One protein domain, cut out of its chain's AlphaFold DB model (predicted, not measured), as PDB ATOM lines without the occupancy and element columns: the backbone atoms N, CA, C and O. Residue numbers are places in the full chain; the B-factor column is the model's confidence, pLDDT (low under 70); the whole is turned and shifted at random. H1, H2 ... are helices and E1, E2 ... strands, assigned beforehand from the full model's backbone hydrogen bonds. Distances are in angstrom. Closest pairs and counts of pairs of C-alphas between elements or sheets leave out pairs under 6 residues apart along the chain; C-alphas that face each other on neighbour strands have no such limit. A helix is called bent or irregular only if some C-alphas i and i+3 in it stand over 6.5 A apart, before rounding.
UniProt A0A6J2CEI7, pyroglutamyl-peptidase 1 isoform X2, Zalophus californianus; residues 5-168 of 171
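This is residues 5 to 168 of the 171 residues of the protein "pyroglutamyl-peptidase 1 isoform X2" of Zalophus californianus (UniProt A0A6J2CEI7). What does the model look like? Two strands, E1 and E2, lie side by side with H1 packed on them, and the long helix H5 starts on H1, passes E1 and H3, and sticks out with residues 162 to 168. At the far side from H5 lies H2, with H4 between them, and long links join H2, H3, H4 and H5. What is it made of? The printed part has 164 residues with five named helices and two named strands, in the order E1, H1, E2, H2, H3, H4, H5; the class is mostly helix, and the sheet, order E1 then E2, is parallel. How large is it? It is compact, with a radius of gyration of the C-alphas of 17.0 A and spans of 49 by 44 by 26 A.

Where does the first strand-helix-strand stretch lie? E1, residues 6 to 13, begins at C-alpha 6 (-1.311, -4.326, 20.127) and is 23.2 A long. H1, residues 23 to 34, is 16.6 A, and E2, residues 40 to 47, is 21.7 A. Which helices follow? H2, residues 51 to 65, is 20.2 A and only just irregular, with C-alphas 56 and 59 at 6.6 A. H3, residues 84 to 93, is 14.0 A, and H4, residues 110 to 121, is 16.2 A. Where does the last element end? H5, residues 140 to 168, is 42.8 A and ends at C-alpha 168 (-16.401, -5.669, 38.500).

How do the strands pair? E1 and E2 are parallel at 21 degrees, with N 8 and O 41 at 2.9 A and N 47 and O 12 at 2.8 A, within hydrogen-bond range. With H1 they form a strand-helix-strand unit, two parallel neighbour strands with a helix between, and its crossover is right-handed; the closest C-alphas of E1 and H1, Gly 12 and Trp 25, are 4.1 A apart. What does H5 touch? With residues 140 to 148 alone it touches H1, closest C-alphas Ala 27 and Gly 144 at 4.6 A, only just about perpendicular at 72 degrees. With residues 149 to 157 alone it touches H3, closest C-alphas Val 87 and Glu 153 at 5.5 A, a steep tilt of 56 degrees, opposite ways. Where are H2 and H4? They are close but not clearly touching, closest C-alphas Tyr 51 and Leu 110 at 7.8 A. How are the helix backbones? Every O i to N i+4 pair is within hydrogen-bond range in H1, H3, H4 and H5, and 8 of 11 in H2.

How far does it reach? The two C-alphas farthest apart, Glu 18 and Arg 168, are 53.5 A apart. Which links are long? The links H2 to H3, H3 to H4 and H4 to H5 are long, and the printed part has no cut. Where is confidence low? Residues 51 to 56, 59, 62, 66 to 69 and 163 to 168 are under 70, against a mean pLDDT of 87.4 of the printed part.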
ATOM      1  N   ARG A   5      -3.636  -1.145  17.292       86.75
ATOM      2  CA  ARG A   5      -2.935  -2.436  17.229       86.75
ATOM      3  C   ARG A   5      -2.162  -2.673  18.522       86.75
ATOM      4  O   ARG A   5      -1.612  -1.738  19.109       86.75
ATOM      5  N   LYS A   6      -2.099  -3.927  18.958       91.50
ATOM      6  CA  LYS A   6      -1.311  -4.326  20.127       91.50
ATOM      7  C   LYS A   6       0.133  -4.547  19.718       91.50
ATOM      8  O   LYS A   6       0.392  -5.381  18.858       91.50
ATOM      9  N   ALA A   7       1.058  -3.841  20.353       95.06
ATOM     10  CA  ALA A   7       2.478  -4.101  20.167       95.06
ATOM     11  C   ALA A   7       2.876  -5.380  20.917       95.06
ATOM     12  O   ALA A   7       2.613  -5.506  22.115       95.06
ATOM     13  N   VAL A   8       3.523  -6.312  20.219       96.50
ATOM     14  CA  VAL A   8       4.105  -7.530  20.790       96.50
ATOM     15  C   VAL A   8       5.585  -7.555  20.443       96.50
ATOM     16  O   VAL A   8       5.953  -7.505  19.273       96.50
ATOM     17  N   VAL A   9       6.432  -7.642  21.467       97.50
ATOM     18  CA  VAL A   9       7.881  -7.779  21.303       97.50
ATOM     19  C   VAL A   9       8.269  -9.219  21.600       97.50
ATOM     20  O   VAL A   9       7.949  -9.731  22.672       97.50
ATOM     21  N   VAL A  10       8.968  -9.866  20.670       97.69
ATOM     22  CA  VAL A  10       9.474 -11.232  20.841       97.69
ATOM     23  C   VAL A  10      10.969 -11.244  20.588       97.69
ATOM     24  O   VAL A  10      11.445 -10.755  19.566       97.69
ATOM     25  N   THR A  11      11.725 -11.810  21.518       96.88
ATOM     26  CA  THR A  11      13.177 -11.895  21.397       96.88
ATOM     27  C   THR A  11      13.634 -13.341  21.309       96.88
ATOM     28  O   THR A  11      13.051 -14.240  21.913       96.88
ATOM     29  N   GLY A  12      14.680 -13.567  20.521       95.19
ATOM     30  CA  GLY A  12      15.424 -14.820  20.496       95.19
ATOM     31  C   GLY A  12      16.877 -14.552  20.854       95.19
ATOM     32  O   GLY A  12      17.384 -13.455  20.635       95.19
ATOM     33  N   PHE A  13      17.563 -15.538  21.414       92.69
ATOM     34  CA  PHE A  13      18.988 -15.427  21.691       92.69
ATOM     35  C   PHE A  13      19.801 -15.804  20.466       92.69
ATOM     36  O   PHE A  13      19.478 -16.780  19.795       92.69
ATOM     37  N   GLY A  14      20.880 -15.072  20.219       90.94
ATOM     38  CA  GLY A  14      21.829 -15.391  19.164       90.94
ATOM     39  C   GLY A  14      22.764 -16.563  19.494       90.94
ATOM     40  O   GLY A  14      22.612 -17.239  20.525       90.94
ATOM     41  N   PRO A  15      23.734 -16.836  18.603       88.00
ATOM     42  CA  PRO A  15      24.759 -17.868  18.764       88.00
ATOM     43  C   PRO A  15      25.526 -17.756  20.087       88.00
ATOM     44  O   PRO A  15      25.744 -16.658  20.597       88.00
ATOM     45  N   PHE A  16      25.990 -18.889  20.626       81.75
ATOM     46  CA  PHE A  16      26.807 -18.905  21.838       81.75
ATOM     47  C   PHE A  16      27.775 -20.088  21.902       81.75
ATOM     48  O   PHE A  16      27.438 -21.218  21.549       81.75
ATOM     49  N   GLY A  17      28.979 -19.846  22.429       77.25
ATOM     50  CA  GLY A  17      30.005 -20.884  22.540       77.25
ATOM     51  C   GLY A  17      30.343 -21.479  21.171       77.25
ATOM     52  O   GLY A  17      30.739 -20.753  20.267       77.25
ATOM     53  N   GLU A  18      30.176 -22.792  21.025       75.75
ATOM     54  CA  GLU A  18      30.380 -23.508  19.755       75.75
ATOM     55  C   GLU A  18      29.110 -23.562  18.884       75.75
ATOM     56  O   GLU A  18      29.161 -23.971  17.722       75.75
ATOM     57  N   HIS A  19      27.960 -23.142  19.419       78.38
ATOM     58  CA  HIS A  19      26.699 -23.117  18.689       78.38
ATOM     59  C   HIS A  19      26.632 -21.873  17.811       78.38
ATOM     60  O   HIS A  19      26.391 -20.769  18.292       78.38
ATOM     61  N   THR A  20      26.802 -22.070  16.506       82.56
ATOM     62  CA  THR A  20      26.718 -21.021  15.477       82.56
ATOM     63  C   THR A  20      25.285 -20.618  15.130       82.56
ATOM     64  O   THR A  20      25.082 -19.633  14.427       82.56
ATOM     65  N   VAL A  21      24.296 -21.367  15.624       86.69
ATOM     66  CA  VAL A  21      22.862 -21.115  15.461       86.69
ATOM     67  C   VAL A  21      22.165 -21.426  16.781       86.69
ATOM     68  O   VAL A  21      22.468 -22.434  17.423       86.69
ATOM     69  N   ASN A  22      21.203 -20.591  17.162       92.56
ATOM     70  CA  ASN A  22      20.395 -20.774  18.360       92.56
ATOM     71  C   ASN A  22      18.927 -21.007  17.981       92.56
ATOM     72  O   ASN A  22      18.339 -20.246  17.213       92.56
ATOM     73  N   ALA A  23      18.334 -22.075  18.520       94.62
ATOM     74  CA  ALA A  23      16.976 -22.491  18.178       94.62
ATOM     75  C   ALA A  23      15.915 -21.441  18.549       94.62
ATOM     76  O   ALA A  23      14.908 -21.343  17.852       94.62
ATOM     77  N   SER A  24      16.146 -20.642  19.599       95.44
ATOM     78  CA  SER A  24      15.224 -19.565  19.991       95.44
ATOM     79  C   SER A  24      15.130 -18.491  18.913       95.44
ATOM     80  O   SER A  24      14.025 -18.116  18.532       95.44
ATOM     81  N   TRP A  25      16.261 -18.071  18.342       96.88
ATOM     82  CA  TRP A  25      16.255 -17.116  17.239       96.88
ATOM     83  C   TRP A  25      15.599 -17.683  15.981       96.88
ATOM     84  O   TRP A  25      14.759 -17.021  15.382       96.88
ATOM     85  N   ILE A  26      15.874 -18.943  15.640       97.38
ATOM     86  CA  ILE A  26      15.212 -19.601  14.504       97.38
ATOM     87  C   ILE A  26      13.687 -19.658  14.689       97.38
ATOM     88  O   ILE A  26      12.947 -19.366  13.755       97.38
ATOM     89  N   ALA A  27      13.199 -19.995  15.887       97.88
ATOM     90  CA  ALA A  27      11.763 -20.020  16.170       97.88
ATOM     91  C   ALA A  27      11.115 -18.633  16.003       97.88
ATOM     92  O   ALA A  27      10.020 -18.531  15.450       97.88
ATOM     93  N   VAL A  28      11.806 -17.571  16.428       98.19
ATOM     94  CA  VAL A  28      11.358 -16.180  16.264       98.19
ATOM     95  C   VAL A  28      11.340 -15.758  14.794       98.19
ATOM     96  O   VAL A  28      10.385 -15.117  14.362       98.19
ATOM     97  N   GLN A  29      12.327 -16.172  14.000       98.31
ATOM     98  CA  GLN A  29      12.328 -15.919  12.557       98.31
ATOM     99  C   GLN A  29      11.172 -16.630  11.838       98.31
ATOM    100  O   GLN A  29      10.583 -16.073  10.915       98.31
ATOM    101  N   GLU A  30      10.823 -17.856  12.239       98.31
ATOM    102  CA  GLU A  30       9.641 -18.531  11.688       98.31
ATOM    103  C   GLU A  30       8.336 -17.859  12.138       98.31
ATOM    104  O   GLU A  30       7.427 -17.697  11.326       98.31
ATOM    105  N   LEU A  31       8.249 -17.396  13.389       98.31
ATOM    106  CA  LEU A  31       7.118 -16.594  13.864       98.31
ATOM    107  C   LEU A  31       6.943 -15.311  13.037       98.31
ATOM    108  O   LEU A  31       5.822 -15.000  12.643       98.31
ATOM    109  N   GLU A  32       8.025 -14.580  12.762       98.00
ATOM    110  CA  GLU A  32       7.988 -13.335  11.986       98.00
ATOM    111  C   GLU A  32       7.385 -13.556  10.592       98.00
ATOM    112  O   GLU A  32       6.544 -12.775  10.147       98.00
ATOM    113  N   LYS A  33       7.736 -14.667   9.931       97.88
ATOM    114  CA  LYS A  33       7.157 -15.047   8.631       97.88
ATOM    115  C   LYS A  33       5.665 -15.361   8.722       97.88
ATOM    116  O   LYS A  33       4.927 -15.084   7.779       97.88
ATOM    117  N   LEU A  34       5.233 -15.993   9.814       97.25
ATOM    118  CA  LEU A  34       3.838 -16.387  10.025       97.25
ATOM    119  C   LEU A  34       2.942 -15.198  10.400       97.25
ATOM    120  O   LEU A  34       1.769 -15.186  10.021       97.25
ATOM    121  N   GLY A  35       3.482 -14.235  11.152       97.06
ATOM    122  CA  GLY A  35       2.747 -13.107  11.719       97.06
ATOM    123  C   GLY A  35       1.738 -13.500  12.809       97.06
ATOM    124  O   GLY A  35       1.528 -14.676  13.109       97.06
ATOM    125  N   LEU A  36       1.095 -12.484  13.395       95.94
ATOM    126  CA  LEU A  36       0.085 -12.607  14.465       95.94
ATOM    127  C   LEU A  36      -1.263 -11.956  14.088       95.94
ATOM    128  O   LEU A  36      -2.058 -11.590  14.950       95.94
ATOM    129  N   GLY A  37      -1.520 -11.795  12.787       91.75
ATOM    130  CA  GLY A  37      -2.724 -11.144  12.265       91.75
ATOM    131  C   GLY A  37      -2.687  -9.610  12.305       91.75
ATOM    132  O   GLY A  37      -1.742  -8.986  12.790       91.75
ATOM    133  N   ASP A  38      -3.738  -8.987  11.766       89.88
ATOM    134  CA  ASP A  38      -3.771  -7.540  11.496       89.88
ATOM    135  C   ASP A  38      -3.937  -6.674  12.756       89.88
ATOM    136  O   ASP A  38      -3.629  -5.485  12.747       89.88
ATOM    137  N   SER A  39      -4.401  -7.253  13.865       91.12
ATOM    138  CA  SER A  39      -4.590  -6.548  15.139       91.12
ATOM    139  C   SER A  39      -3.307  -6.415  15.966       91.12
ATOM    140  O   SER A  39      -3.300  -5.692  16.965       91.12
ATOM    141  N   VAL A  40      -2.217  -7.070  15.554       95.31
ATOM    142  CA  VAL A  40      -0.938  -7.098  16.271       95.31
ATOM    143  C   VAL A  40       0.147  -6.422  15.441       95.31
ATOM    144  O   VAL A  40       0.241  -6.636  14.234       95.31
ATOM    145  N   ASP A  41       0.954  -5.590  16.092       95.62
ATOM    146  CA  ASP A  41       2.215  -5.071  15.566       95.62
ATOM    147  C   ASP A  41       3.358  -5.883  16.193       95.62
ATOM    148  O   ASP A  41       3.635  -5.765  17.390       95.62
ATOM    149  N   LEU A  42       3.929  -6.809  15.417       96.88
ATOM    150  CA  LEU A  42       4.952  -7.745  15.883       96.88
ATOM    151  C   LEU A  42       6.344  -7.154  15.646       96.88
ATOM    152  O   LEU A  42       6.736  -6.916  14.506       96.88
ATOM    153  N   HIS A  43       7.115  -7.001  16.718       97.31
ATOM    154  CA  HIS A  43       8.516  -6.598  16.668       97.31
ATOM    155  C   HIS A  43       9.406  -7.738  17.161       97.31
ATOM    156  O   HIS A  43       9.233  -8.221  18.283       97.31
ATOM    157  N   VAL A  44      10.380  -8.148  16.347       97.06
ATOM    158  CA  VAL A  44      11.309  -9.228  16.697       97.06
ATOM    159  C   VAL A  44      12.750  -8.739  16.804       97.06
ATOM    160  O   VAL A  44      13.183  -7.908  16.009       97.06
ATOM    161  N   TYR A  45      13.499  -9.255  17.782       95.69
ATOM    162  CA  TYR A  45      14.905  -8.887  17.988       95.69
ATOM    163  C   TYR A  45      15.772 -10.083  18.393       95.69
ATOM    164  O   TYR A  45      15.381 -10.901  19.227       95.69
ATOM    165  N   GLU A  46      16.981 -10.151  17.836       94.81
ATOM    166  CA  GLU A  46      18.022 -11.084  18.272       94.81
ATOM    167  C   GLU A  46      18.841 -10.448  19.400       94.81
ATOM    168  O   GLU A  46      19.412  -9.369  19.233       94.81
ATOM    169  N   ILE A  47      18.913 -11.113  20.552       90.12
ATOM    170  CA  ILE A  47      19.750 -10.690  21.675       90.12
ATOM    171  C   ILE A  47      21.119 -11.367  21.537       90.12
ATOM    172  O   ILE A  47      21.189 -12.600  21.604       90.12
ATOM    173  N   PRO A  48      22.219 -10.609  21.373       86.38
ATOM    174  CA  PRO A  48      23.556 -11.182  21.327       86.38
ATOM    175  C   PRO A  48      23.919 -11.799  22.678       86.38
ATOM    176  O   PRO A  48      23.608 -11.261  23.742       86.38
ATOM    177  N   VAL A  49      24.603 -12.939  22.633       80.50
ATOM    178  CA  VAL A  49      24.895 -13.733  23.821       80.50
ATOM    179  C   VAL A  49      26.394 -13.809  24.070       80.50
ATOM    180  O   VAL A  49      27.130 -14.484  23.354       80.50
ATOM    181  N   GLU A  50      26.847 -13.207  25.166       72.44
ATOM    182  CA  GLU A  50      28.226 -13.339  25.649       72.44
ATOM    183  C   GLU A  50      28.331 -14.286  26.857       72.44
ATOM    184  O   GLU A  50      28.850 -13.927  27.917       72.44
ATOM    185  N   TYR A  51      27.857 -15.534  26.722       66.25
ATOM    186  CA  TYR A  51      27.883 -16.500  27.834       66.25
ATOM    187  C   TYR A  51      29.286 -16.707  28.412       66.25
ATOM    188  O   TYR A  51      29.417 -16.819  29.622       66.25
ATOM    189  N   GLN A  52      30.349 -16.725  27.600       64.25
ATOM    190  CA  GLN A  52      31.699 -17.012  28.108       64.25
ATOM    191  C   GLN A  52      32.226 -15.948  29.083       64.25
ATOM    192  O   GLN A  52      32.933 -16.275  30.042       64.25
ATOM    193  N   THR A  53      31.909 -14.677  28.838       66.50
ATOM    194  CA  THR A  53      32.292 -13.569  29.720       66.50
ATOM    195  C   THR A  53      31.401 -13.570  30.957       66.50
ATOM    196  O   THR A  53      31.899 -13.559  32.084       66.50
ATOM    197  N   VAL A  54      30.088 -13.684  30.751       67.75
ATOM    198  CA  VAL A  54      29.065 -13.674  31.805       67.75
ATOM    199  C   VAL A  54      29.248 -14.848  32.774       67.75
ATOM    200  O   VAL A  54      29.332 -14.638  33.979       67.75
ATOM    201  N   GLN A  55      29.407 -16.073  32.274       64.12
ATOM    202  CA  GLN A  55      29.551 -17.292  33.076       64.12
ATOM    203  C   GLN A  55      30.813 -17.287  33.947       64.12
ATOM    204  O   GLN A  55      30.832 -17.909  35.005       64.12
ATOM    205  N   ARG A  56      31.867 -16.579  33.525       69.94
ATOM    206  CA  ARG A  56      33.105 -16.440  34.302       69.94
ATOM    207  C   ARG A  56      33.020 -15.314  35.325       69.94
ATOM    208  O   ARG A  56      33.478 -15.473  36.450       69.94
ATOM    209  N   LEU A  57      32.495 -14.163  34.911       72.56
ATOM    210  CA  LEU A  57      32.584 -12.929  35.683       72.56
ATOM    211  C   LEU A  57      31.455 -12.806  36.713       72.56
ATOM    212  O   LEU A  57      31.702 -12.389  37.840       72.56
ATOM    213  N   ILE A  58      30.229 -13.188  36.346       71.50
ATOM    214  CA  ILE A  58      29.039 -12.972  37.178       71.50
ATOM    215  C   ILE A  58      29.080 -13.757  38.495       71.50
ATOM    216  O   ILE A  58      28.846 -13.123  39.523       71.50
ATOM    217  N   PRO A  59      29.444 -15.059  38.542       67.56
ATOM    218  CA  PRO A  59      29.578 -15.763  39.819       67.56
ATOM    219  C   PRO A  59      30.577 -15.087  40.767       67.56
ATOM    220  O   PRO A  59      30.275 -14.888  41.940       67.56
ATOM    221  N   ALA A  60      31.726 -14.649  40.237       73.00
ATOM    222  CA  ALA A  60      32.753 -13.960  41.017       73.00
ATOM    223  C   ALA A  60      32.280 -12.590  41.539       73.00
ATOM    224  O   ALA A  60      32.637 -12.187  42.645       73.00
ATOM    225  N   LEU A  61      31.464 -11.864  40.767       72.06
ATOM    226  CA  LEU A  61      30.864 -10.603  41.210       72.06
ATOM    227  C   LEU A  61      29.767 -10.822  42.263       72.06
ATOM    228  O   LEU A  61      29.710 -10.057  43.222       72.06
ATOM    229  N   TRP A  62      28.937 -11.861  42.128       67.81
ATOM    230  CA  TRP A  62      27.876 -12.183  43.094       67.81
ATOM    231  C   TRP A  62      28.429 -12.639  44.445       67.81
ATOM    232  O   TRP A  62      27.937 -12.202  45.484       67.81
ATOM    233  N   GLU A  63      29.490 -13.450  44.437       71.00
ATOM    234  CA  GLU A  63      30.216 -13.829  45.655       71.00
ATOM    235  C   GLU A  63      30.836 -12.603  46.338       71.00
ATOM    236  O   GLU A  63      30.784 -12.466  47.557       71.00
ATOM    237  N   LYS A  64      31.383 -11.673  45.549       74.25
ATOM    238  CA  LYS A  64      32.071 -10.488  46.068       74.25
ATOM    239  C   LYS A  64      31.132  -9.393  46.580       74.25
ATOM    240  O   LYS A  64      31.500  -8.682  47.513       74.25
ATOM    241  N   HIS A  65      29.980  -9.196  45.941       72.19
ATOM    242  CA  HIS A  65      29.138  -8.017  46.166       72.19
ATOM    243  C   HIS A  65      27.743  -8.327  46.715       72.19
ATOM    244  O   HIS A  65      27.114  -7.406  47.225       72.19
ATOM    245  N   SER A  66      27.267  -9.577  46.616       58.31
ATOM    246  CA  SER A  66      25.931 -10.015  47.059       58.31
ATOM    247  C   SER A  66      24.817  -8.974  46.823       58.31
ATOM    248  O   SER A  66      24.138  -8.579  47.773       58.31
ATOM    249  N   PRO A  67      24.647  -8.470  45.583       63.22
ATOM    250  CA  PRO A  67      23.611  -7.485  45.297       63.22
ATOM    251  C   PRO A  67      22.225  -8.081  45.585       63.22
ATOM    252  O   PRO A  67      21.960  -9.227  45.230       63.22
ATOM    253  N   GLN A  68      21.353  -7.303  46.233       59.72
ATOM    254  CA  GLN A  68      20.013  -7.759  46.632       59.72
ATOM    255  C   GLN A  68      19.062  -7.928  45.438       59.72
ATOM    256  O   GLN A  68      18.160  -8.755  45.499       59.72
ATOM    257  N   CYS A  69      19.264  -7.175  44.352       63.06
ATOM    258  CA  CYS A  69      18.476  -7.290  43.130       63.06
ATOM    259  C   CYS A  69      19.256  -6.742  41.924       63.06
ATOM    260  O   CYS A  69      20.170  -5.930  42.078       63.06
ATOM    261  N   CYS A  70      18.907  -7.194  40.719       70.88
ATOM    262  CA  CYS A  70      19.499  -6.708  39.472       70.88
ATOM    263  C   CYS A  70      18.892  -5.380  38.975       70.88
ATOM    264  O   CYS A  70      19.451  -4.756  38.073       70.88
ATOM    265  N   VAL A  71      17.792  -4.935  39.589       77.62
ATOM    266  CA  VAL A  71      17.149  -3.633  39.376       77.62
ATOM    267  C   VAL A  71      17.095  -2.890  40.710       77.62
ATOM    268  O   VAL A  71      16.714  -3.466  41.728       77.62
ATOM    269  N   GLU A  72      17.496  -1.617  40.707       77.12
ATOM    270  CA  GLU A  72      17.422  -0.747  41.887       77.12
ATOM    271  C   GLU A  72      15.961  -0.616  42.344       77.12
ATOM    272  O   GLU A  72      15.074  -0.376  41.526       77.12
ATOM    273  N   ASP A  73      15.707  -0.861  43.632       81.44
ATOM    274  CA  ASP A  73      14.367  -0.918  44.238       81.44
ATOM    275  C   ASP A  73      13.389  -1.933  43.599       81.44
ATOM    276  O   ASP A  73      12.179  -1.892  43.841       81.44
ATOM    277  N   GLY A  74      13.894  -2.874  42.794       81.81
ATOM    278  CA  GLY A  74      13.108  -3.976  42.247       81.81
ATOM    279  C   GLY A  74      12.823  -5.056  43.300       81.81
ATOM    280  O   GLY A  74      13.683  -5.331  44.140       81.81
ATOM    281  N   PRO A  75      11.647  -5.712  43.268       86.19
ATOM    282  CA  PRO A  75      11.350  -6.823  44.173       86.19
ATOM    283  C   PRO A  75      12.274  -8.020  43.905       86.19
ATOM    284  O   PRO A  75      12.777  -8.181  42.798       86.19
ATOM    285  N   GLU A  76      12.475  -8.896  44.890       84.50
ATOM    286  CA  GLU A  76      13.341 -10.081  44.735       84.50
ATOM    287  C   GLU A  76      12.841 -11.035  43.633       84.50
ATOM    288  O   GLU A  76      13.635 -11.620  42.901       84.50
ATOM    289  N   SER A  77      11.520 -11.135  43.462       86.69
ATOM    290  CA  SER A  77      10.869 -11.877  42.383       86.69
ATOM    291  C   SER A  77       9.669 -11.107  41.830       86.69
ATOM    292  O   SER A  77       9.048 -10.297  42.524       86.69
ATOM    293  N   ILE A  78       9.342 -11.356  40.561       89.88
ATOM    294  CA  ILE A  78       8.151 -10.820  39.896       89.88
ATOM    295  C   ILE A  78       7.443 -11.990  39.227       89.88
ATOM    296  O   ILE A  78       8.057 -12.710  38.441       89.88
ATOM    297  N   ASP A  79       6.157 -12.157  39.511       90.81
ATOM    298  CA  ASP A  79       5.325 -13.126  38.806       90.81
ATOM    299  C   ASP A  79       4.711 -12.481  37.562       90.81
ATOM    300  O   ASP A  79       4.281 -11.321  37.577       90.81
ATOM    301  N   SER A  80       4.651 -13.244  36.470       93.19
ATOM    302  CA  SER A  80       3.885 -12.825  35.299       93.19
ATOM    303  C   SER A  80       2.408 -12.714  35.661       93.19
ATOM    304  O   SER A  80       1.854 -13.580  36.337       93.19
ATOM    305  N   ILE A  81       1.739 -11.676  35.158       94.56
ATOM    306  CA  ILE A  81       0.279 -11.566  35.281       94.56
ATOM    307  C   ILE A  81      -0.453 -12.456  34.268       94.56
ATOM    308  O   ILE A  81      -1.682 -12.537  34.283       94.56
ATOM    309  N   ILE A  82       0.288 -13.081  33.352       94.94
ATOM    310  CA  ILE A  82      -0.249 -13.975  32.336       94.94
ATOM    311  C   ILE A  82      -0.416 -15.357  32.965       94.94
ATOM    312  O   ILE A  82       0.551 -15.960  33.424       94.94
ATOM    313  N   ASP A  83      -1.647 -15.873  32.963       95.25
ATOM    314  CA  ASP A  83      -1.956 -17.222  33.445       95.25
ATOM    315  C   ASP A  83      -1.402 -18.264  32.461       95.25
ATOM    316  O   ASP A  83      -2.086 -18.731  31.543       95.25
ATOM    317  N   MET A  84      -0.120 -18.592  32.629       95.06
ATOM    318  CA  MET A  84       0.576 -19.519  31.746       95.06
ATOM    319  C   MET A  84       0.011 -20.937  31.851       95.06
ATOM    320  O   MET A  84      -0.020 -21.636  30.840       95.06
ATOM    321  N   ASP A  85      -0.516 -21.353  33.006       95.12
ATOM    322  CA  ASP A  85      -1.236 -22.623  33.146       95.12
ATOM    323  C   ASP A  85      -2.456 -22.687  32.216       95.12
ATOM    324  O   ASP A  85      -2.687 -23.707  31.557       95.12
ATOM    325  N   ALA A  86      -3.238 -21.607  32.131       96.00
ATOM    326  CA  ALA A  86      -4.346 -21.504  31.190       96.00
ATOM    327  C   ALA A  86      -3.859 -21.511  29.736       96.00
ATOM    328  O   ALA A  86      -4.397 -22.279  28.935       96.00
ATOM    329  N   VAL A  87      -2.826 -20.727  29.407       96.94
ATOM    330  CA  VAL A  87      -2.214 -20.703  28.064       96.94
ATOM    331  C   VAL A  87      -1.771 -22.110  27.653       96.94
ATOM    332  O   VAL A  87      -2.194 -22.617  26.618       96.94
ATOM    333  N   CYS A  88      -0.997 -22.799  28.492       95.81
ATOM    334  CA  CYS A  88      -0.477 -24.137  28.211       95.81
ATOM    335  C   CYS A  88      -1.601 -25.152  27.960       95.81
ATOM    336  O   CYS A  88      -1.520 -25.950  27.024       95.81
ATOM    337  N   LYS A  89      -2.679 -25.112  28.756       95.31
ATOM    338  CA  LYS A  89      -3.857 -25.975  28.556       95.31
ATOM    339  C   LYS A  89      -4.549 -25.705  27.218       95.31
ATOM    340  O   LYS A  89      -4.927 -26.657  26.530       95.31
ATOM    341  N   ARG A  90      -4.714 -24.433  26.845       96.62
ATOM    342  CA  ARG A  90      -5.361 -24.046  25.582       96.62
ATOM    343  C   ARG A  90      -4.523 -24.453  24.381       96.62
ATOM    344  O   ARG A  90      -5.027 -25.180  23.533       96.62
ATOM    345  N   VAL A  91      -3.227 -24.138  24.393       96.06
ATOM    346  CA  VAL A  91      -2.291 -24.531  23.328       96.06
ATOM    347  C   VAL A  91      -2.255 -26.050  23.150       96.06
ATOM    348  O   VAL A  91      -2.321 -26.538  22.026       96.06
ATOM    349  N   THR A  92      -2.237 -26.818  24.244       93.88
ATOM    350  CA  THR A  92      -2.287 -28.293  24.179       93.88
ATOM    351  C   THR A  92      -3.572 -28.795  23.509       93.88
ATOM    352  O   THR A  92      -3.555 -29.790  22.786       93.88
ATOM    353  N   THR A  93      -4.692 -28.093  23.705       93.94
ATOM    354  CA  THR A  93      -5.994 -28.446  23.113       93.94
ATOM    355  C   THR A  93      -6.062 -28.142  21.611       93.94
ATOM    356  O   THR A  93      -6.864 -28.758  20.911       93.94
ATOM    357  N   LEU A  94      -5.199 -27.263  21.087       93.62
ATOM    358  CA  LEU A  94      -5.117 -26.978  19.647       93.62
ATOM    359  C   LEU A  94      -4.602 -28.173  18.828       93.62
ATOM    360  O   LEU A  94      -4.720 -28.163  17.605       93.62
ATOM    361  N   GLY A  95      -4.042 -29.201  19.479       90.38
ATOM    362  CA  GLY A  95      -3.587 -30.417  18.806       90.38
ATOM    363  C   GLY A  95      -2.385 -30.187  17.889       90.38
ATOM    364  O   GLY A  95      -2.265 -30.850  16.863       90.38
ATOM    365  N   LEU A  96      -1.516 -29.231  18.234       91.50
ATOM    366  CA  LEU A  96      -0.263 -29.011  17.517       91.50
ATOM    367  C   LEU A  96       0.656 -30.231  17.656       91.50
ATOM    368  O   LEU A  96       0.711 -30.863  18.709       91.50
ATOM    369  N   ASP A  97       1.477 -30.489  16.636       90.75
ATOM    370  CA  ASP A  97       2.520 -31.528  16.662       90.75
ATOM    371  C   ASP A  97       3.727 -31.151  17.557       90.75
ATOM    372  O   ASP A  97       4.872 -31.507  17.269       90.75
ATOM    373  N   VAL A  98       3.491 -30.381  18.622       92.31
ATOM    374  CA  VAL A  98       4.484 -29.881  19.577       92.31
ATOM    375  C   VAL A  98       3.927 -30.015  20.990       92.31
ATOM    376  O   VAL A  98       2.810 -29.596  21.275       92.31
ATOM    377  N   SER A  99       4.730 -30.582  21.888       93.12
ATOM    378  CA  SER A  99       4.420 -30.641  23.313       93.12
ATOM    379  C   SER A  99       4.826 -29.333  23.985       93.12
ATOM    380  O   SER A  99       5.949 -28.862  23.793       93.12
ATOM    381  N   VAL A 100       3.929 -28.773  24.794       93.75
ATOM    382  CA  VAL A 100       4.159 -27.558  25.582       93.75
ATOM    383  C   VAL A 100       3.926 -27.884  27.053       93.75
ATOM    384  O   VAL A 100       2.952 -28.549  27.402       93.75
ATOM    385  N   THR A 101       4.830 -27.433  27.920       93.25
ATOM    386  CA  THR A 101       4.778 -27.677  29.368       93.25
ATOM    387  C   THR A 101       5.179 -26.428  30.140       93.25
ATOM    388  O   THR A 101       6.019 -25.659  29.672       93.25
ATOM    389  N   ILE A 102       4.647 -26.264  31.352       94.31
ATOM    390  CA  ILE A 102       5.053 -25.190  32.265       94.31
ATOM    391  C   ILE A 102       6.404 -25.501  32.907       94.31
ATOM    392  O   ILE A 102       6.639 -26.617  33.370       94.31
ATOM    393  N   SER A 103       7.264 -24.483  32.963       91.38
ATOM    394  CA  SER A 103       8.485 -24.475  33.765       91.38
ATOM    395  C   SER A 103       8.343 -23.458  34.892       91.38
ATOM    396  O   SER A 103       7.827 -22.367  34.669       91.38
ATOM    397  N   GLN A 104       8.838 -23.813  36.078       84.75
ATOM    398  CA  GLN A 104       8.990 -22.898  37.219       84.75
ATOM    399  C   GLN A 104      10.422 -22.341  37.321       84.75
ATOM    400  O   GLN A 104      10.766 -21.670  38.286       84.75
ATOM    401  N   ASP A 105      11.269 -22.658  36.341       81.75
ATOM    402  CA  ASP A 105      12.665 -22.239  36.271       81.75
ATOM    403  C   ASP A 105      12.929 -21.632  34.883       81.75
ATOM    404  O   ASP A 105      12.812 -22.315  33.855       81.75
ATOM    405  N   ALA A 106      13.240 -20.332  34.853       78.25
ATOM    406  CA  ALA A 106      13.630 -19.597  33.646       78.25
ATOM    407  C   ALA A 106      15.110 -19.821  33.278       78.25
ATOM    408  O   ALA A 106      15.603 -19.287  32.287       78.25
ATOM    409  N   GLY A 107      15.821 -20.639  34.053       77.31
ATOM    410  CA  GLY A 107      17.239 -20.899  33.923       77.31
ATOM    411  C   GLY A 107      18.051 -19.995  34.842       77.31
ATOM    412  O   GLY A 107      17.591 -19.495  35.860       77.31
ATOM    413  N   ARG A 108      19.322 -19.795  34.494       72.44
ATOM    414  CA  ARG A 108      20.231 -18.937  35.263       72.44
ATOM    415  C   ARG A 108      20.864 -17.883  34.369       72.44
ATOM    416  O   ARG A 108      20.967 -18.056  33.153       72.44
ATOM    417  N   TYR A 109      21.377 -16.833  35.003       74.81
ATOM    418  CA  TYR A 109      22.152 -15.770  34.365       74.81
ATOM    419  C   TYR A 109      21.335 -14.999  33.326       74.81
ATOM    420  O   TYR A 109      20.452 -14.242  33.701       74.81
ATOM    421  N   LEU A 110      21.624 -15.166  32.032       79.06
ATOM    422  CA  LEU A 110      21.078 -14.311  30.983       79.06
ATOM    423  C   LEU A 110      19.582 -14.538  30.755       79.06
ATOM    424  O   LEU A 110      18.866 -13.563  30.560       79.06
ATOM    425  N   CYS A 111      19.104 -15.785  30.810       84.56
ATOM    426  CA  CYS A 111      17.680 -16.084  30.634       84.56
ATOM    427  C   CYS A 111      16.854 -15.468  31.770       84.56
ATOM    428  O   CYS A 111      15.930 -14.703  31.513       84.56
ATOM    429  N   ASP A 112      17.267 -15.732  33.010       84.69
ATOM    430  CA  ASP A 112      16.603 -15.238  34.218       84.69
ATOM    431  C   ASP A 112      16.664 -13.706  34.323       84.69
ATOM    432  O   ASP A 112      15.641 -13.054  34.499       84.69
ATOM    433  N   PHE A 113      17.831 -13.101  34.074       84.69
ATOM    434  CA  PHE A 113      17.983 -11.643  34.037       84.69
ATOM    435  C   PHE A 113      17.132 -10.996  32.936       84.69
ATOM    436  O   PHE A 113      16.464  -9.989  33.178       84.69
ATOM    437  N   THR A 114      17.122 -11.571  31.728       87.25
ATOM    438  CA  THR A 114      16.295 -11.067  30.617       87.25
ATOM    439  C   THR A 114      14.816 -11.173  30.969       87.25
ATOM    440  O   THR A 114      14.058 -10.234  30.728       87.25
ATOM    441  N   TYR A 115      14.396 -12.282  31.579       91.81
ATOM    442  CA  TYR A 115      13.009 -12.471  31.978       91.81
ATOM    443  C   TYR A 115      12.598 -11.504  33.092       91.81
ATOM    444  O   TYR A 115      11.613 -10.785  32.932       91.81
ATOM    445  N   TYR A 116      13.383 -11.412  34.168       89.81
ATOM    446  CA  TYR A 116      13.137 -10.508  35.289       89.81
ATOM    447  C   TYR A 116      13.041  -9.046  34.830       89.81
ATOM    448  O   TYR A 116      12.085  -8.343  35.158       89.81
ATOM    449  N   THR A 117      14.001  -8.576  34.027       87.38
ATOM    450  CA  THR A 117      13.997  -7.189  33.533       87.38
ATOM    451  C   THR A 117      12.812  -6.912  32.610       87.38
ATOM    452  O   THR A 117      12.211  -5.838  32.691       87.38
ATOM    453  N   SER A 118      12.416  -7.890  31.788       91.38
ATOM    454  CA  SER A 118      11.215  -7.799  30.951       91.38
ATOM    455  C   SER A 118       9.948  -7.728  31.802       91.38
ATOM    456  O   SER A 118       9.098  -6.870  31.567       91.38
ATOM    457  N   LEU A 119       9.827  -8.564  32.836       92.62
ATOM    458  CA  LEU A 119       8.720  -8.518  33.792       92.62
ATOM    459  C   LEU A 119       8.636  -7.161  34.493       92.62
ATOM    460  O   LEU A 119       7.554  -6.578  34.540       92.62
ATOM    461  N   TYR A 120       9.761  -6.629  34.968       89.19
ATOM    462  CA  TYR A 120       9.808  -5.326  35.627       89.19
ATOM    463  C   TYR A 120       9.335  -4.198  34.697       89.19
ATOM    464  O   TYR A 120       8.414  -3.458  35.037       89.19
ATOM    465  N   GLN A 121       9.892  -4.099  33.483       88.88
ATOM    466  CA  GLN A 121       9.538  -3.026  32.542       88.88
ATOM    467  C   GLN A 121       8.117  -3.160  31.975       88.88
ATOM    468  O   GLN A 121       7.428  -2.163  31.754       88.88
ATOM    469  N   SER A 122       7.650  -4.389  31.756       88.94
ATOM    470  CA  SER A 122       6.314  -4.660  31.211       88.94
ATOM    471  C   SER A 122       5.210  -4.707  32.269       88.94
ATOM    472  O   SER A 122       4.062  -4.991  31.926       88.94
ATOM    473  N   HIS A 123       5.524  -4.436  33.541       91.12
ATOM    474  CA  HIS A 123       4.581  -4.549  34.659       91.12
ATOM    475  C   HIS A 123       3.936  -5.948  34.728       91.12
ATOM    476  O   HIS A 123       2.719  -6.098  34.843       91.12
ATOM    477  N   GLY A 124       4.765  -6.984  34.587       91.50
ATOM    478  CA  GLY A 124       4.374  -8.391  34.645       91.50
ATOM    479  C   GLY A 124       3.771  -8.956  33.354       91.50
ATOM    480  O   GLY A 124       3.418 -10.131  33.321       91.50
ATOM    481  N   ARG A 125       3.665  -8.180  32.267       94.31
ATOM    482  CA  ARG A 125       3.119  -8.624  30.963       94.31
ATOM    483  C   ARG A 125       4.169  -9.298  30.077       94.31
ATOM    484  O   ARG A 125       4.250  -9.029  28.883       94.31
ATOM    485  N   SER A 126       4.987 -10.159  30.669       95.50
ATOM    486  CA  SER A 126       6.033 -10.908  29.968       95.50
ATOM    487  C   SER A 126       5.953 -12.384  30.321       95.50
ATOM    488  O   SER A 126       5.549 -12.740  31.425       95.50
ATOM    489  N   ALA A 127       6.370 -13.237  29.395       95.56
ATOM    490  CA  ALA A 127       6.598 -14.657  29.627       95.56
ATOM    491  C   ALA A 127       7.939 -15.049  29.003       95.56
ATOM    492  O   ALA A 127       8.415 -14.389  28.078       95.56
ATOM    493  N   PHE A 128       8.531 -16.133  29.493       95.06
ATOM    494  CA  PHE A 128       9.755 -16.697  28.939       95.06
ATOM    495  C   PHE A 128       9.480 -18.105  28.413       95.06
ATOM    496  O   PHE A 128       8.897 -18.931  29.115       95.06
ATOM    497  N   VAL A 129       9.895 -18.382  27.176       95.38
ATOM    498  CA  VAL A 129       9.634 -19.660  26.503       95.38
ATOM    499  C   VAL A 129      10.956 -20.328  26.150       95.38
ATOM    500  O   VAL A 129      11.713 -19.844  25.310       95.38
ATOM    501  N   HIS A 130      11.221 -21.477  26.769       94.19
ATOM    502  CA  HIS A 130      12.303 -22.353  26.337       94.19
ATOM    503  C   HIS A 130      11.880 -23.132  25.092       94.19
ATOM    504  O   HIS A 130      10.801 -23.723  25.058       94.19
ATOM    505  N   VAL A 131      12.763 -23.190  24.097       93.50
ATOM    506  CA  VAL A 131      12.593 -24.051  22.922       93.50
ATOM    507  C   VAL A 131      13.661 -25.149  22.914       93.50
ATOM    508  O   VAL A 131      14.797 -24.898  23.326       93.50
ATOM    509  N   PRO A 132      13.334 -26.375  22.468       93.06
ATOM    510  CA  PRO A 132      14.320 -27.440  22.351       93.06
ATOM    511  C   PRO A 132      15.298 -27.188  21.189       93.06
ATOM    512  O   PRO A 132      15.047 -26.337  20.332       93.06
ATOM    513  N   PRO A 133      16.409 -27.947  21.118       91.62
ATOM    514  CA  PRO A 133      17.341 -27.876  19.998       91.62
ATOM    515  C   PRO A 133      16.672 -28.113  18.638       91.62
ATOM    516  O   PRO A 133      15.737 -28.904  18.496       91.62
ATOM    517  N   LEU A 134      17.201 -27.458  17.605       92.31
ATOM    518  CA  LEU A 134      16.652 -27.562  16.259       92.31
ATOM    519  C   LEU A 134      16.807 -28.982  15.693       92.31
ATOM    520  O   LEU A 134      17.871 -29.597  15.775       92.31
ATOM    521  N   GLY A 135      15.738 -29.490  15.082       89.69
ATOM    522  CA  GLY A 135      15.703 -30.784  14.402       89.69
ATOM    523  C   GLY A 135      15.480 -31.980  15.327       89.69
ATOM    524  O   GLY A 135      15.280 -33.084  14.820       89.69
ATOM    525  N   LYS A 136      15.496 -31.793  16.655       89.56
ATOM    526  CA  LYS A 136      15.174 -32.832  17.643       89.56
ATOM    527  C   LYS A 136      14.593 -32.212  18.927       89.56
ATOM    528  O   LYS A 136      15.346 -31.583  19.665       89.56
ATOM    529  N   PRO A 137      13.313 -32.441  19.267       94.25
ATOM    530  CA  PRO A 137      12.325 -33.256  18.555       94.25
ATOM    531  C   PRO A 137      11.591 -32.515  17.421       94.25
ATOM    532  O   PRO A 137      10.887 -33.168  16.658       94.25
ATOM    533  N   TYR A 138      11.754 -31.194  17.290       96.69
ATOM    534  CA  TYR A 138      10.958 -30.365  16.377       96.69
ATOM    535  C   TYR A 138      11.819 -29.627  15.351       96.69
ATOM    536  O   TYR A 138      12.964 -29.257  15.621       96.69
ATOM    537  N   ASN A 139      11.263 -29.404  14.162       96.69
ATOM    538  CA  ASN A 139      11.870 -28.553  13.140       96.69
ATOM    539  C   ASN A 139      11.523 -27.063  13.361       96.69
ATOM    540  O   ASN A 139      10.706 -26.728  14.217       96.69
ATOM    541  N   ALA A 140      12.148 -26.168  12.588       97.06
ATOM    542  CA  ALA A 140      11.973 -24.716  12.725       97.06
ATOM    543  C   ALA A 140      10.500 -24.290  12.619       97.06
ATOM    544  O   ALA A 140       9.990 -23.553  13.455       97.06
ATOM    545  N   ASP A 141       9.814 -24.811  11.609       97.44
ATOM    546  CA  ASP A 141       8.432 -24.490  11.269       97.44
ATOM    547  C   ASP A 141       7.446 -24.944  12.367       97.44
ATOM    548  O   ASP A 141       6.535 -24.208  12.752       97.44
ATOM    549  N   GLN A 142       7.680 -26.108  12.977       97.62
ATOM    550  CA  GLN A 142       6.955 -26.551  14.172       97.62
ATOM    551  C   GLN A 142       7.176 -25.611  15.364       97.62
ATOM    552  O   GLN A 142       6.209 -25.259  16.037       97.62
ATOM    553  N   LEU A 143       8.418 -25.178  15.611       97.69
ATOM    554  CA  LEU A 143       8.726 -24.243  16.698       97.69
ATOM    555  C   LEU A 143       8.069 -22.874  16.479       97.69
ATOM    556  O   LEU A 143       7.485 -22.334  17.414       97.69
ATOM    557  N   GLY A 144       8.105 -22.345  15.253       97.75
ATOM    558  CA  GLY A 144       7.455 -21.081  14.898       97.75
ATOM    559  C   GLY A 144       5.941 -21.124  15.096       97.75
ATOM    560  O   GLY A 144       5.374 -20.229  15.721       97.75
ATOM    561  N   ARG A 145       5.279 -22.201  14.647       97.81
ATOM    562  CA  ARG A 145       3.836 -22.398  14.873       97.81
ATOM    563  C   ARG A 145       3.475 -22.524  16.349       97.81
ATOM    564  O   ARG A 145       2.477 -21.951  16.773       97.81
ATOM    565  N   ALA A 146       4.267 -23.266  17.119       97.62
ATOM    566  CA  ALA A 146       4.040 -23.400  18.554       97.62
ATOM    567  C   ALA A 146       4.193 -22.052  19.266       97.62
ATOM    568  O   ALA A 146       3.325 -21.677  20.048       97.62
ATOM    569  N   LEU A 147       5.250 -21.295  18.950       98.00
ATOM    570  CA  LEU A 147       5.476 -19.968  19.516       98.00
ATOM    571  C   LEU A 147       4.342 -19.000  19.161       98.00
ATOM    572  O   LEU A 147       3.853 -18.283  20.031       98.00
ATOM    573  N   ARG A 148       3.873 -19.032  17.910       98.12
ATOM    574  CA  ARG A 148       2.714 -18.255  17.462       98.12
ATOM    575  C   ARG A 148       1.469 -18.563  18.292       98.12
ATOM    576  O   ARG A 148       0.876 -17.643  18.844       98.12
ATOM    577  N   ALA A 149       1.114 -19.841  18.415       97.88
ATOM    578  CA  ALA A 149      -0.066 -20.261  19.165       97.88
ATOM    579  C   ALA A 149       0.023 -19.887  20.652       97.88
ATOM    580  O   ALA A 149      -0.964 -19.464  21.242       97.88
ATOM    581  N   ILE A 150       1.214 -19.995  21.252       97.94
ATOM    582  CA  ILE A 150       1.451 -19.546  22.629       97.94
ATOM    583  C   ILE A 150       1.150 -18.051  22.760       97.94
ATOM    584  O   ILE A 150       0.425 -17.664  23.671       97.94
ATOM    585  N   ILE A 151       1.658 -17.217  21.850       97.62
ATOM    586  CA  ILE A 151       1.453 -15.764  21.906       97.62
ATOM    587  C   ILE A 151      -0.016 -15.393  21.677       97.62
ATOM    588  O   ILE A 151      -0.544 -14.560  22.411       97.62
ATOM    589  N   GLU A 152      -0.686 -16.009  20.702       97.00
ATOM    590  CA  GLU A 152      -2.119 -15.791  20.453       97.00
ATOM    591  C   GLU A 152      -2.942 -16.110  21.719       97.00
ATOM    592  O   GLU A 152      -3.720 -15.275  22.182       97.00
ATOM    593  N   GLU A 153      -2.679 -17.242  22.376       97.19
ATOM    594  CA  GLU A 153      -3.369 -17.616  23.618       97.19
ATOM    595  C   GLU A 153      -3.009 -16.722  24.815       97.19
ATOM    596  O   GLU A 153      -3.862 -16.442  25.662       97.19
ATOM    597  N   MET A 154      -1.768 -16.228  24.902       96.69
ATOM    598  CA  MET A 154      -1.378 -15.234  25.911       96.69
ATOM    599  C   MET A 154      -2.189 -13.943  25.757       96.69
ATOM    600  O   MET A 154      -2.660 -13.390  26.755       96.69
ATOM    601  N   LEU A 155      -2.371 -13.467  24.521       95.44
ATOM    602  CA  LEU A 155      -3.161 -12.269  24.234       95.44
ATOM    603  C   LEU A 155      -4.631 -12.470  24.617       95.44
ATOM    604  O   LEU A 155      -5.201 -11.603  25.283       95.44
ATOM    605  N   ASP A 156      -5.213 -13.620  24.281       94.50
ATOM    606  CA  ASP A 156      -6.600 -13.954  24.619       94.50
ATOM    607  C   ASP A 156      -6.824 -14.060  26.134       94.50
ATOM    608  O   ASP A 156      -7.835 -13.592  26.667       94.50
ATOM    609  N   VAL A 157      -5.886 -14.671  26.864       94.56
ATOM    610  CA  VAL A 157      -5.944 -14.757  28.332       94.56
ATOM    611  C   VAL A 157      -5.871 -13.365  28.964       94.56
ATOM    612  O   VAL A 157      -6.659 -13.060  29.868       94.56
ATOM    613  N   LEU A 158      -4.983 -12.500  28.467       91.62
ATOM    614  CA  LEU A 158      -4.861 -11.122  28.937       91.62
ATOM    615  C   LEU A 158      -6.148 -10.321  28.697       91.62
ATOM    616  O   LEU A 158      -6.650  -9.701  29.635       91.62
ATOM    617  N   GLU A 159      -6.750 -10.396  27.508       89.94
ATOM    618  CA  GLU A 159      -8.021  -9.713  27.211       89.94
ATOM    619  C   GLU A 159      -9.153 -10.140  28.151       89.94
ATOM    620  O   GLU A 159      -9.913  -9.314  28.667       89.94
ATOM    621  N   GLN A 160      -9.265 -11.444  28.413       85.12
ATOM    622  CA  GLN A 160     -10.300 -11.980  29.294       85.12
ATOM    623  C   GLN A 160     -10.114 -11.530  30.747       85.12
ATOM    624  O   GLN A 160     -11.101 -11.364  31.473       85.12
ATOM    625  N   SER A 161      -8.867 -11.327  31.179       79.75
ATOM    626  CA  SER A 161      -8.560 -10.796  32.506       79.75
ATOM    627  C   SER A 161      -8.977  -9.324  32.635       79.75
ATOM    628  O   SER A 161      -9.684  -8.966  33.580       79.75
ATOM    629  N   GLU A 162      -8.670  -8.495  31.633       78.75
ATOM    630  CA  GLU A 162      -9.018  -7.069  31.602       78.75
ATOM    631  C   GLU A 162     -10.539  -6.850  31.494       78.75
ATOM    632  O   GLU A 162     -11.113  -6.007  32.192       78.75
ATOM    633  N   GLY A 163     -11.232  -7.671  30.697       69.12
ATOM    634  CA  GLY A 163     -12.693  -7.641  30.578       69.12
ATOM    635  C   GLY A 163     -13.418  -7.964  31.892       69.12
ATOM    636  O   GLY A 163     -14.413  -7.318  32.234       69.12
ATOM    637  N   LYS A 164     -12.901  -8.912  32.686       62.25
ATOM    638  CA  LYS A 164     -13.470  -9.257  34.004       62.25
ATOM    639  C   LYS A 164     -13.256  -8.156  35.044       62.25
ATOM    640  O   LYS A 164     -14.145  -7.926  35.867       62.25
ATOM    641  N   ILE A 165     -12.115  -7.464  35.008       61.09
ATOM    642  CA  ILE A 165     -11.819  -6.337  35.906       61.09
ATOM    643  C   ILE A 165     -12.761  -5.163  35.608       61.09
ATOM    644  O   ILE A 165     -13.353  -4.602  36.532       61.09
ATOM    645  N   ASN A 166     -12.988  -4.849  34.330       57.34
ATOM    646  CA  ASN A 166     -13.874  -3.755  33.923       57.34
ATOM    647  C   ASN A 166     -15.360  -4.008  34.235       57.34
ATOM    648  O   ASN A 166     -16.094  -3.061  34.516       57.34
ATOM    649  N   CYS A 167     -15.817  -5.266  34.255       51.88
ATOM    650  CA  CYS A 167     -17.176  -5.602  34.696       51.88
ATOM    651  C   CYS A 167     -17.365  -5.498  36.220       51.88
ATOM    652  O   CYS A 167     -18.459  -5.177  36.674       51.88
ATOM    653  N   ARG A 168     -16.317  -5.728  37.025       50.56
ATOM    654  CA  ARG A 168     -16.401  -5.669  38.500       50.56
ATOM    655  C   ARG A 168     -16.441  -4.253  39.083       50.56
ATOM    656  O   ARG A 168     -16.893  -4.102  40.209       50.56
TER     657      ARG A 168